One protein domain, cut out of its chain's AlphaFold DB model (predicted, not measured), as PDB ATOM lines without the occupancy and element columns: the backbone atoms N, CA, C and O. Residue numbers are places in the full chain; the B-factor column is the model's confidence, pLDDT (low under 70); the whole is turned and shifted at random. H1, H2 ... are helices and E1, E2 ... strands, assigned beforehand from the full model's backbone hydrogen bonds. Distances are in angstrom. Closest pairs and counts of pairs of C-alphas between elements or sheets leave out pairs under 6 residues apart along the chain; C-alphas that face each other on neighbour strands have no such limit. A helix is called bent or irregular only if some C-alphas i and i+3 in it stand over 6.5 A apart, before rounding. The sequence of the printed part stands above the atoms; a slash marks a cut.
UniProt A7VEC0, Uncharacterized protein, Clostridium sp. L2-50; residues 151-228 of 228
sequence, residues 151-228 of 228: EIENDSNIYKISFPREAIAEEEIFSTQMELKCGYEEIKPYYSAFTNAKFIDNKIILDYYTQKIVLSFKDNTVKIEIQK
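Overview. This is residues 151 to 228 of the 228 residues of an uncharacterized protein of Clostridium sp. L2-50 (UniProt A7VEC0). One strongly twisted five-strand sheet makes a wall; the helix H1 lies along one of its faces, over E5 and E6, and the opposite face bears no named element. Over the same face as H1, a small separate hairpin, E1 and E2, opens the printed part; E1 is only just apart from E7 and E2 only just apart from E6, the closest C-alphas at 8.1 A in each case, and the long unnamed stretch 163 to 176 leads from the hairpin to E3 at one edge of the sheet. The printed part has 78 residues, in the order E1 E2 E3 H1 E4 E5 E6 E7; the sheet runs E3 E7 E6 E5 E4, wholly antiparallel, and the class is mostly strand. The whole is compact, with a radius of gyration of the C-alphas of 11.9 A, and rounded, spanning 30 by 26 by 18 A.

Arrangement. Start with E1, residues 151 to 154, and E2, residues 157 to 162: this hairpin is antiparallel at 142 degrees, with N 152 and O 159 at 2.9 A. Next find E3, residues 177 to 179, an edge strand; its antiparallel neighbour is E7, residues 221 to 227, where N 222 and O 178 are 2.8 A apart. E1 and E7 are only just apart, their closest C-alphas at 8.1 A. H1, residues 184 to 192, is on the sheet at a height of 8.9 A. It is over E5, residues 203 to 208, and only just over E6, residues 211 to 218, with 3 of its C-alphas there. It runs along the strands, at 19 degrees to E5 on the local plane; its closest C-alphas to E6 are those of Tyr 184 and Phe 217, 5.9 A. H1 is irregular, only just: C-alphas 186 and 189 are 6.6 A apart; 2 of 5 O i to N i+4 pairs and 4 of 6 O i to N i+3 pairs are within hydrogen-bond range. E4, residues 197 to 200, begins a meander, each strand the antiparallel neighbour of the one before: E4 E5 E6 E7. Look for N 198 and O 205 at 2.8 A, N 206 and O 213 at 2.8 A, and N 214 and O 225 at 2.8 A.

Along the chain. Find C-alpha 151 at (8.588, -2.446, 58.971), where E1 begins. E2 is 16.3 A long, H1 12.0 A, and E5 15.7 A. E6, 22.6 A, starts at (17.978, -13.744, 54.384). E7, 19.4 A, ends at C-alpha 227, (13.282, -16.421, 52.661).

Size, cuts and confidence. The C-alphas of Glu 171 and Tyr 209 are the two farthest apart, 32.2 A. The printed part has no cut; E2 to E3 is a long link, and the other links are tight. Mean pLDDT of the printed part is 81.1; residues 153 to 157, 165 and 170 to 175 are under 70.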
ATOM      1  N   GLU A 151       8.385  -1.393  57.978       74.31
ATOM      2  CA  GLU A 151       8.588  -2.446  58.971       74.31
ATOM      3  C   GLU A 151       7.549  -3.543  58.753       74.31
ATOM      4  O   GLU A 151       6.356  -3.262  58.714       74.31
ATOM      5  N   ILE A 152       8.006  -4.787  58.615       72.69
ATOM      6  CA  ILE A 152       7.138  -5.957  58.473       72.69
ATOM      7  C   ILE A 152       7.448  -6.935  59.590       72.69
ATOM      8  O   ILE A 152       8.607  -7.275  59.829       72.69
ATOM      9  N   GLU A 153       6.402  -7.401  60.259       69.50
ATOM     10  CA  GLU A 153       6.496  -8.450  61.263       69.50
ATOM     11  C   GLU A 153       6.262  -9.818  60.613       69.50
ATOM     12  O   GLU A 153       5.275 -10.026  59.906       69.50
ATOM     13  N   ASN A 154       7.184 -10.755  60.830       69.75
ATOM     14  CA  ASN A 154       7.046 -12.141  60.396       69.75
ATOM     15  C   ASN A 154       7.682 -13.075  61.438       69.75
ATOM     16  O   ASN A 154       8.847 -12.904  61.802       69.75
ATOM     17  N   ASP A 155       6.911 -14.044  61.937       66.50
ATOM     18  CA  ASP A 155       7.334 -15.031  62.937       66.50
ATOM     19  C   ASP A 155       8.085 -14.416  64.135       66.50
ATOM     20  O   ASP A 155       9.168 -14.865  64.514       66.50
ATOM     21  N   SER A 156       7.518 -13.357  64.731       66.94
ATOM     22  CA  SER A 156       8.092 -12.590  65.860       66.94
ATOM     23  C   SER A 156       9.383 -11.808  65.556       66.94
ATOM     24  O   SER A 156       9.974 -11.225  66.464       66.94
ATOM     25  N   ASN A 157       9.831 -11.773  64.297       68.88
ATOM     26  CA  ASN A 157      10.952 -10.949  63.849       68.88
ATOM     27  C   ASN A 157      10.438  -9.727  63.087       68.88
ATOM     28  O   ASN A 157       9.491  -9.813  62.307       68.88
ATOM     29  N   ILE A 158      11.095  -8.587  63.295       70.81
ATOM     30  CA  ILE A 158      10.767  -7.332  62.618       70.81
ATOM     31  C   ILE A 158      11.819  -7.081  61.547       70.81
ATOM     32  O   ILE A 158      13.010  -6.967  61.837       70.81
ATOM     33  N   TYR A 159      11.363  -6.969  60.308       74.25
ATOM     34  CA  TYR A 159      12.201  -6.757  59.143       74.25
ATOM     35  C   TYR A 159      12.014  -5.347  58.607       74.25
ATOM     36  O   TYR A 159      10.891  -4.892  58.404       74.25
ATOM     37  N   LYS A 160      13.133  -4.661  58.366       73.31
ATOM     38  CA  LYS A 160      13.147  -3.350  57.722       73.31
ATOM     39  C   LYS A 160      13.462  -3.503  56.258       73.31
ATOM     40  O   LYS A 160      14.510  -4.040  55.906       73.31
ATOM     41  N   ILE A 161      12.558  -3.011  55.430       77.19
ATOM     42  CA  ILE A 161      12.670  -3.110  53.985       77.19
ATOM     43  C   ILE A 161      12.667  -1.702  53.446       77.19
ATOM     44  O   ILE A 161      11.756  -0.928  53.723       77.19
ATOM     45  N   SER A 162      13.686  -1.361  52.678       77.38
ATOM     46  CA  SER A 162      13.727  -0.077  52.001       77.38
ATOM     47  C   SER A 162      12.628  -0.038  50.951       77.38
ATOM     48  O   SER A 162      12.578  -0.917  50.092       77.38
ATOM     49  N   PHE A 163      11.748   0.955  51.021       79.12
ATOM     50  CA  PHE A 163      10.586   1.067  50.145       79.12
ATOM     51  C   PHE A 163      10.237   2.545  49.917       79.12
ATOM     52  O   PHE A 163      10.222   3.311  50.887       79.12
ATOM     53  N   PRO A 164       9.950   2.970  48.675       75.31
ATOM     54  CA  PRO A 164       9.566   4.349  48.396       75.31
ATOM     55  C   PRO A 164       8.188   4.636  49.002       75.31
ATOM     56  O   PRO A 164       7.180   4.113  48.538       75.31
ATOM     57  N   ARG A 165       8.130   5.478  50.042       69.12
ATOM     58  CA  ARG A 165       6.876   5.787  50.755       69.12
ATOM     59  C   ARG A 165       5.803   6.377  49.839       69.12
ATOM     60  O   ARG A 165       4.625   6.106  50.024       69.12
ATOM     61  N   GLU A 166       6.215   7.156  48.846       70.44
ATOM     62  CA  GLU A 166       5.330   7.781  47.856       70.44
ATOM     63  C   GLU A 166       4.614   6.761  46.962       70.44
ATOM     64  O   GLU A 166       3.541   7.056  46.444       70.44
ATOM     65  N   ALA A 167       5.168   5.552  46.820       75.75
ATOM     66  CA  ALA A 167       4.558   4.474  46.052       75.75
ATOM     67  C   ALA A 167       3.440   3.747  46.813       75.75
ATOM     68  O   ALA A 167       2.723   2.958  46.209       75.75
ATOM     69  N   ILE A 168       3.287   3.973  48.120       73.75
ATOM     70  CA  ILE A 168       2.314   3.265  48.960       73.75
ATOM     71  C   ILE A 168       0.963   3.984  48.878       73.75
ATOM     72  O   ILE A 168       0.904   5.217  48.979       73.75
ATOM     73  N   ALA A 169      -0.121   3.232  48.666       70.50
ATOM     74  CA  ALA A 169      -1.472   3.782  48.702       70.50
ATOM     75  C   ALA A 169      -1.780   4.371  50.093       70.50
ATOM     76  O   ALA A 169      -1.288   3.896  51.117       70.50
ATOM     77  N   GLU A 170      -2.543   5.465  50.138       58.25
ATOM     78  CA  GLU A 170      -2.947   6.054  51.419       58.25
ATOM     79  C   GLU A 170      -3.781   5.044  52.221       58.25
ATOM     80  O   GLU A 170      -4.573   4.310  51.643       58.25
ATOM     81  N   GLU A 171      -3.591   5.021  53.545       56.06
ATOM     82  CA  GLU A 171      -4.319   4.177  54.516       56.06
ATOM     83  C   GLU A 171      -3.899   2.699  54.643       56.06
ATOM     84  O   GLU A 171      -4.464   1.985  55.475       56.06
ATOM     85  N   GLU A 172      -2.869   2.230  53.936       54.81
ATOM     86  CA  GLU A 172      -2.411   0.852  54.134       54.81
ATOM     87  C   GLU A 172      -1.603   0.633  55.422       54.81
ATOM     88  O   GLU A 172      -0.664   1.359  55.761       54.81
ATOM     89  N   ILE A 173      -1.955  -0.445  56.122       55.44
ATOM     90  CA  ILE A 173      -1.186  -1.003  57.233       55.44
ATOM     91  C   ILE A 173      -0.091  -1.886  56.629       55.44
ATOM     92  O   ILE A 173      -0.396  -2.793  55.856       55.44
ATOM     93  N   PHE A 174       1.172  -1.647  56.998       64.75
ATOM     94  CA  PHE A 174       2.312  -2.425  56.500       64.75
ATOM     95  C   PHE A 174       2.095  -3.925  56.730       64.75
ATOM     96  O   PHE A 174       2.063  -4.403  57.864       64.75
ATOM     97  N   SER A 175       1.937  -4.661  55.633       67.19
ATOM     98  CA  SER A 175       1.648  -6.091  55.633       67.19
ATOM     99  C   SER A 175       2.533  -6.801  54.605       67.19
ATOM    100  O   SER A 175       3.224  -6.173  53.802       67.19
ATOM    101  N   THR A 176       2.543  -8.135  54.620       77.06
ATOM    102  CA  THR A 176       3.247  -8.937  53.606       77.06
ATOM    103  C   THR A 176       2.620  -8.819  52.213       77.06
ATOM    104  O   THR A 176       3.185  -9.326  51.247       77.06
ATOM    105  N   GLN A 177       1.481  -8.140  52.078       83.31
ATOM    106  CA  GLN A 177       0.881  -7.753  50.808       83.31
ATOM    107  C   GLN A 177       0.331  -6.322  50.893       83.31
ATOM    108  O   GLN A 177      -0.373  -5.995  51.845       83.31
ATOM    109  N   MET A 178       0.663  -5.481  49.916       83.69
ATOM    110  CA  MET A 178       0.338  -4.050  49.916       83.69
ATOM    111  C   MET A 178      -0.100  -3.586  48.527       83.69
ATOM    112  O   MET A 178       0.489  -3.995  47.521       83.69
ATOM    113  N   GLU A 179      -1.112  -2.732  48.473       84.12
ATOM    114  CA  GLU A 179      -1.501  -1.918  47.332       84.12
ATOM    115  C   GLU A 179      -0.623  -0.668  47.203       84.12
ATOM    116  O   GLU A 179      -0.262   0.041  48.145       84.12
ATOM    117  N   LEU A 180      -0.275  -0.389  45.959       85.19
ATOM    118  CA  LEU A 180       0.642   0.654  45.563       85.19
ATOM    119  C   LEU A 180      -0.080   1.653  44.667       85.19
ATOM    120  O   LEU A 180      -0.990   1.316  43.909       85.19
ATOM    121  N   LYS A 181       0.377   2.900  44.708       84.88
ATOM    122  CA  LYS A 181      -0.041   3.945  43.767       84.88
ATOM    123  C   LYS A 181       0.512   3.694  42.359       84.88
ATOM    124  O   LYS A 181      -0.020   4.247  41.400       84.88
ATOM    125  N   CYS A 182       1.551   2.869  42.239       82.56
ATOM    126  CA  CYS A 182       2.259   2.597  40.995       82.56
ATOM    127  C   CYS A 182       2.701   1.131  40.860       82.56
ATOM    128  O   CYS A 182       2.726   0.367  41.826       82.56
ATOM    129  N   GLY A 183       3.049   0.743  39.631       86.50
ATOM    130  CA  GLY A 183       3.464  -0.618  39.291       86.50
ATOM    131  C   GLY A 183       4.978  -0.856  39.350       86.50
ATOM    132  O   GLY A 183       5.781   0.022  39.667       86.50
ATOM    133  N   TYR A 184       5.381  -2.074  38.973       88.81
ATOM    134  CA  TYR A 184       6.778  -2.534  38.978       88.81
ATOM    135  C   TYR A 184       7.755  -1.598  38.247       88.81
ATOM    136  O   TYR A 184       8.815  -1.288  38.786       88.81
ATOM    137  N   GLU A 185       7.414  -1.140  37.038       88.38
ATOM    138  CA  GLU A 185       8.330  -0.338  36.210       88.38
ATOM    139  C   GLU A 185       8.631   1.039  36.814       88.38
ATOM    140  O   GLU A 185       9.727   1.562  36.628       88.38
ATOM    141  N   GLU A 186       7.706   1.602  37.591       85.88
ATOM    142  CA  GLU A 186       7.903   2.883  38.279       85.88
ATOM    143  C   GLU A 186       8.716   2.725  39.571       85.88
ATOM    144  O   GLU A 186       9.476   3.614  39.950       85.88
ATOM    145  N   ILE A 187       8.612   1.567  40.230       85.69
ATOM    146  CA  ILE A 187       9.328   1.272  41.480       85.69
ATOM    147  C   ILE A 187      10.744   0.747  41.221       85.69
ATOM    148  O   ILE A 187      11.663   0.979  42.005       85.69
ATOM    149  N   LYS A 188      10.961   0.038  40.117       88.06
ATOM    150  CA  LYS A 188      12.252  -0.564  39.764       88.06
ATOM    151  C   LYS A 188      13.444   0.415  39.794       88.06
ATOM    152  O   LYS A 188      14.493   0.014  40.314       88.06
ATOM    153  N   PRO A 189      13.343   1.673  39.314       87.19
ATOM    154  CA  PRO A 189      14.419   2.658  39.432       87.19
ATOM    155  C   PRO A 189      14.889   2.897  40.872       87.19
ATOM    156  O   PRO A 189      16.094   2.983  41.097       87.19
ATOM    157  N   TYR A 190      13.977   2.907  41.854       83.50
ATOM    158  CA  TYR A 190      14.315   3.073  43.276       83.50
ATOM    159  C   TYR A 190      15.306   2.000  43.749       83.50
ATOM    160  O   TYR A 190      16.330   2.301  44.360       83.50
ATOM    161  N   TYR A 191      15.038   0.740  43.404       85.44
ATOM    162  CA  TYR A 191      15.876  -0.396  43.793       85.44
ATOM    163  C   TYR A 191      17.122  -0.563  42.924       85.44
ATOM    164  O   TYR A 191      18.035  -1.293  43.300       85.44
ATOM    165  N   SER A 192      17.191   0.103  41.768       85.56
ATOM    166  CA  SER A 192      18.350   0.018  40.867       85.56
ATOM    167  C   SER A 192      19.599   0.659  41.467       85.56
ATOM    168  O   SER A 192      20.714   0.367  41.043       85.56
ATOM    169  N   ALA A 193      19.422   1.507  42.480       79.44
ATOM    170  CA  ALA A 193      20.516   2.103  43.222       79.44
ATOM    171  C   ALA A 193      21.101   1.174  44.308       79.44
ATOM    172  O   ALA A 193      22.093   1.531  44.945       79.44
ATOM    173  N   PHE A 194      20.502  -0.000  44.547       84.00
ATOM    174  CA  PHE A 194      20.945  -0.932  45.587       84.00
ATOM    175  C   PHE A 194      21.888  -1.977  45.008       84.00
ATOM    176  O   PHE A 194      21.611  -2.605  43.987       84.00
ATOM    177  N   THR A 195      23.001  -2.216  45.696       84.19
ATOM    178  CA  THR A 195      24.021  -3.173  45.241       84.19
ATOM    179  C   THR A 195      23.609  -4.623  45.466       84.19
ATOM    180  O   THR A 195      24.163  -5.529  44.847       84.19
ATOM    181  N   ASN A 196      22.631  -4.851  46.343       85.56
ATOM    182  CA  ASN A 196      22.121  -6.170  46.687       85.56
ATOM    183  C   ASN A 196      20.777  -6.513  46.022       85.56
ATOM    184  O   ASN A 196      20.170  -7.526  46.374       85.56
ATOM    185  N   ALA A 197      20.306  -5.679  45.090       90.12
ATOM    186  CA  ALA A 197      19.061  -5.900  44.373       90.12
ATOM    187  C   ALA A 197      19.282  -6.672  43.065       90.12
ATOM    188  O   ALA A 197      20.210  -6.406  42.300       90.12
ATOM    189  N   LYS A 198      18.389  -7.622  42.782       92.19
ATOM    190  CA  LYS A 198      18.296  -8.352  41.512       92.19
ATOM    191  C   LYS A 198      16.878  -8.268  40.967       92.19
ATOM    192  O   LYS A 198      15.913  -8.336  41.724       92.19
ATOM    193  N   PHE A 199      16.762  -8.179  39.647       93.81
ATOM    194  CA  PHE A 199      15.490  -8.022  38.943       93.81
ATOM    195  C   PHE A 199      15.212  -9.264  38.095       93.81
ATOM    196  O   PHE A 199      15.993  -9.567  37.196       93.81
ATOM    197  N   ILE A 200      14.134  -9.994  38.395       92.12
ATOM    198  CA  ILE A 200      13.756 -11.234  37.691       92.12
ATOM    199  C   ILE A 200      12.230 -11.302  37.608       92.12
ATOM    200  O   ILE A 200      11.584 -11.267  38.645       92.12
ATOM    201  N   ASP A 201      11.656 -11.417  36.408       86.44
ATOM    202  CA  ASP A 201      10.226 -11.703  36.175       86.44
ATOM    203  C   ASP A 201       9.240 -10.885  37.044       86.44
ATOM    204  O   ASP A 201       8.455 -11.450  37.805       86.44
ATOM    205  N   ASN A 202       9.292  -9.547  36.966       90.81
ATOM    206  CA  ASN A 202       8.504  -8.616  37.802       90.81
ATOM    207  C   ASN A 202       8.704  -8.800  39.317       90.81
ATOM    208  O   ASN A 202       7.832  -8.479  40.128       90.81
ATOM    209  N   LYS A 203       9.870  -9.311  39.712       92.94
ATOM    210  CA  LYS A 203      10.301  -9.406  41.104       92.94
ATOM    211  C   LYS A 203      11.563  -8.601  41.334       92.94
ATOM    212  O   LYS A 203      12.431  -8.495  40.463       92.94
ATOM    213  N   ILE A 204      11.663  -8.075  42.546       92.88
ATOM    214  CA  ILE A 204      12.866  -7.455  43.085       92.88
ATOM    215  C   ILE A 204      13.324  -8.329  44.244       92.88
ATOM    216  O   ILE A 204      12.594  -8.528  45.213       92.88
ATOM    217  N   ILE A 205      14.517  -8.893  44.116       92.00
ATOM    218  CA  ILE A 205      15.125  -9.767  45.116       92.00
ATOM    219  C   ILE A 205      16.229  -8.974  45.800       92.00
ATOM    220  O   ILE A 205      17.184  -8.567  45.145       92.00
ATOM    221  N   LEU A 206      16.094  -8.768  47.103       88.69
ATOM    222  CA  LEU A 206      17.091  -8.127  47.949       88.69
ATOM    223  C   LEU A 206      17.839  -9.218  48.716       88.69
ATOM    224  O   LEU A 206      17.276  -9.861  49.607       88.69
ATOM    225  N   ASP A 207      19.099  -9.443  48.352       86.75
ATOM    226  CA  ASP A 207      19.966 -10.409  49.022       86.75
ATOM    227  C   ASP A 207      20.596  -9.753  50.266       86.75
ATOM    228  O   ASP A 207      21.405  -8.830  50.168       86.75
ATOM    229  N   TYR A 208      20.237 -10.216  51.460       79.94
ATOM    230  CA  TYR A 208      20.899  -9.841  52.712       79.94
ATOM    231  C   TYR A 208      21.751 -11.007  53.222       79.94
ATOM    232  O   TYR A 208      21.592 -12.152  52.804       79.94
ATOM    233  N   TYR A 209      22.666 -10.728  54.153       73.19
ATOM    234  CA  TYR A 209      23.623 -11.729  54.640       73.19
ATOM    235  C   TYR A 209      22.956 -12.981  55.240       73.19
ATOM    236  O   TYR A 209      23.473 -14.084  55.098       73.19
ATOM    237  N   THR A 210      21.808 -12.817  55.902       77.56
ATOM    238  CA  THR A 210      21.101 -13.892  56.622       77.56
ATOM    239  C   THR A 210      19.740 -14.251  56.029       77.56
ATOM    240  O   THR A 210      19.032 -15.061  56.618       77.56
ATOM    241  N   GLN A 211      19.321 -13.592  54.946       82.75
ATOM    242  CA  GLN A 211      17.978 -13.744  54.384       82.75
ATOM    243  C   GLN A 211      17.876 -13.126  52.993       82.75
ATOM    244  O   GLN A 211      18.639 -12.233  52.633       82.75
ATOM    245  N   LYS A 212      16.849 -13.518  52.251       89.00
ATOM    246  CA  LYS A 212      16.437 -12.877  51.006       89.00
ATOM    247  C   LYS A 212      15.042 -12.314  51.161       89.00
ATOM    248  O   LYS A 212      14.155 -12.971  51.702       89.00
ATOM    249  N   ILE A 213      14.848 -11.100  50.672       88.75
ATOM    250  CA  ILE A 213      13.534 -10.468  50.619       88.75
ATOM    251  C   ILE A 213      13.112 -10.424  49.161       88.75
ATOM    252  O   ILE A 213      13.821  -9.869  48.325       88.75
ATOM    253  N   VAL A 214      11.976 -11.032  48.852       91.56
ATOM    254  CA  VAL A 214      11.432 -11.096  47.498       91.56
ATOM    255  C   VAL A 214      10.183 -10.233  47.444       91.56
ATOM    256  O   VAL A 214       9.170 -10.549  48.062       91.56
ATOM    257  N   LEU A 215      10.265  -9.145  46.685       91.38
ATOM    258  CA  LEU A 215       9.145  -8.277  46.354       91.38
ATOM    259  C   LEU A 215       8.583  -8.747  45.013       91.38
ATOM    260  O   LEU A 215       9.242  -8.602  43.986       91.38
ATOM    261  N   SER A 216       7.404  -9.359  45.020       92.81
ATOM    262  CA  SER A 216       6.723  -9.832  43.813       92.81
ATOM    263  C   SER A 216       5.603  -8.876  43.444       92.81
ATOM    264  O   SER A 216       4.676  -8.694  44.230       92.81
ATOM    265  N   PHE A 217       5.679  -8.294  42.251       91.75
ATOM    266  CA  PHE A 217       4.713  -7.308  41.790       91.75
ATOM    267  C   PHE A 217       3.699  -7.958  40.853       91.75
ATOM    268  O   PHE A 217       4.060  -8.686  39.924       91.75
ATOM    269  N   LYS A 218       2.422  -7.681  41.097       90.75
ATOM    270  CA  LYS A 218       1.319  -8.038  40.211       90.75
ATOM    271  C   LYS A 218       0.369  -6.851  40.158       90.75
ATOM    272  O   LYS A 218      -0.211  -6.495  41.178       90.75
ATOM    273  N   ASP A 219       0.238  -6.258  38.976       86.00
ATOM    274  CA  ASP A 219      -0.498  -5.008  38.779       86.00
ATOM    275  C   ASP A 219       0.039  -3.918  39.732       86.00
ATOM    276  O   ASP A 219       1.246  -3.664  39.752       86.00
ATOM    277  N   ASN A 220      -0.832  -3.333  40.554       86.69
ATOM    278  CA  ASN A 220      -0.487  -2.338  41.569       86.69
ATOM    279  C   ASN A 220      -0.356  -2.955  42.970       86.69
ATOM    280  O   ASN A 220      -0.499  -2.264  43.969       86.69
ATOM    281  N   THR A 221      -0.121  -4.261  43.078       86.56
ATOM    282  CA  THR A 221       0.061  -4.939  44.364       86.56
ATOM    283  C   THR A 221       1.471  -5.502  44.461       86.56
ATOM    284  O   THR A 221       1.979  -6.119  43.520       86.56
ATOM    285  N   VAL A 222       2.096  -5.342  45.625       89.94
ATOM    286  CA  VAL A 222       3.356  -6.001  45.973       89.94
ATOM    287  C   VAL A 222       3.122  -7.036  47.062       89.94
ATOM    288  O   VAL A 222       2.507  -6.765  48.089       89.94
ATOM    289  N   LYS A 223       3.642  -8.241  46.841       90.12
ATOM    290  CA  LYS A 223       3.749  -9.287  47.855       90.12
ATOM    291  C   LYS A 223       5.194  -9.388  48.319       90.12
ATOM    292  O   LYS A 223       6.104  -9.469  47.497       90.12
ATOM    293  N   ILE A 224       5.392  -9.422  49.625       88.44
ATOM    294  CA  ILE A 224       6.689  -9.445  50.282       88.44
ATOM    295  C   ILE A 224       6.880 -10.801  50.948       88.44
ATOM    296  O   ILE A 224       6.159 -11.172  51.872       88.44
ATOM    297  N   GLU A 225       7.878 -11.538  50.474       88.88
ATOM    298  CA  GLU A 225       8.256 -12.841  51.011       88.88
ATOM    299  C   GLU A 225       9.659 -12.772  51.609       88.88
ATOM    300  O   GLU A 225      10.584 -12.224  51.008       88.88
ATOM    301  N   ILE A 226       9.821 -13.350  52.797       86.56
ATOM    302  CA  ILE A 226      11.100 -13.403  53.506       86.56
ATOM    303  C   ILE A 226      11.566 -14.852  53.497       86.56
ATOM    304  O   ILE A 226      10.922 -15.723  54.078       86.56
ATOM    305  N   GLN A 227      12.669 -15.105  52.806       86.62
ATOM    306  CA  GLN A 227      13.282 -16.421  52.661       86.62
ATOM    307  C   GLN A 227      14.556 -16.453  53.510       86.62
ATOM    308  O   GLN A 227      15.370 -15.534  53.425       86.62
ATOM    309  N   LYS A 228      14.716 -17.475  54.350       77.50
ATOM    310  CA  LYS A 228      15.938 -17.698  55.137       77.50
ATOM    311  C   LYS A 228      16.944 -18.520  54.343       77.50
ATOM    312  O   LYS A 228      16.495 -19.431  53.612       77.50
TER     313      LYS A 228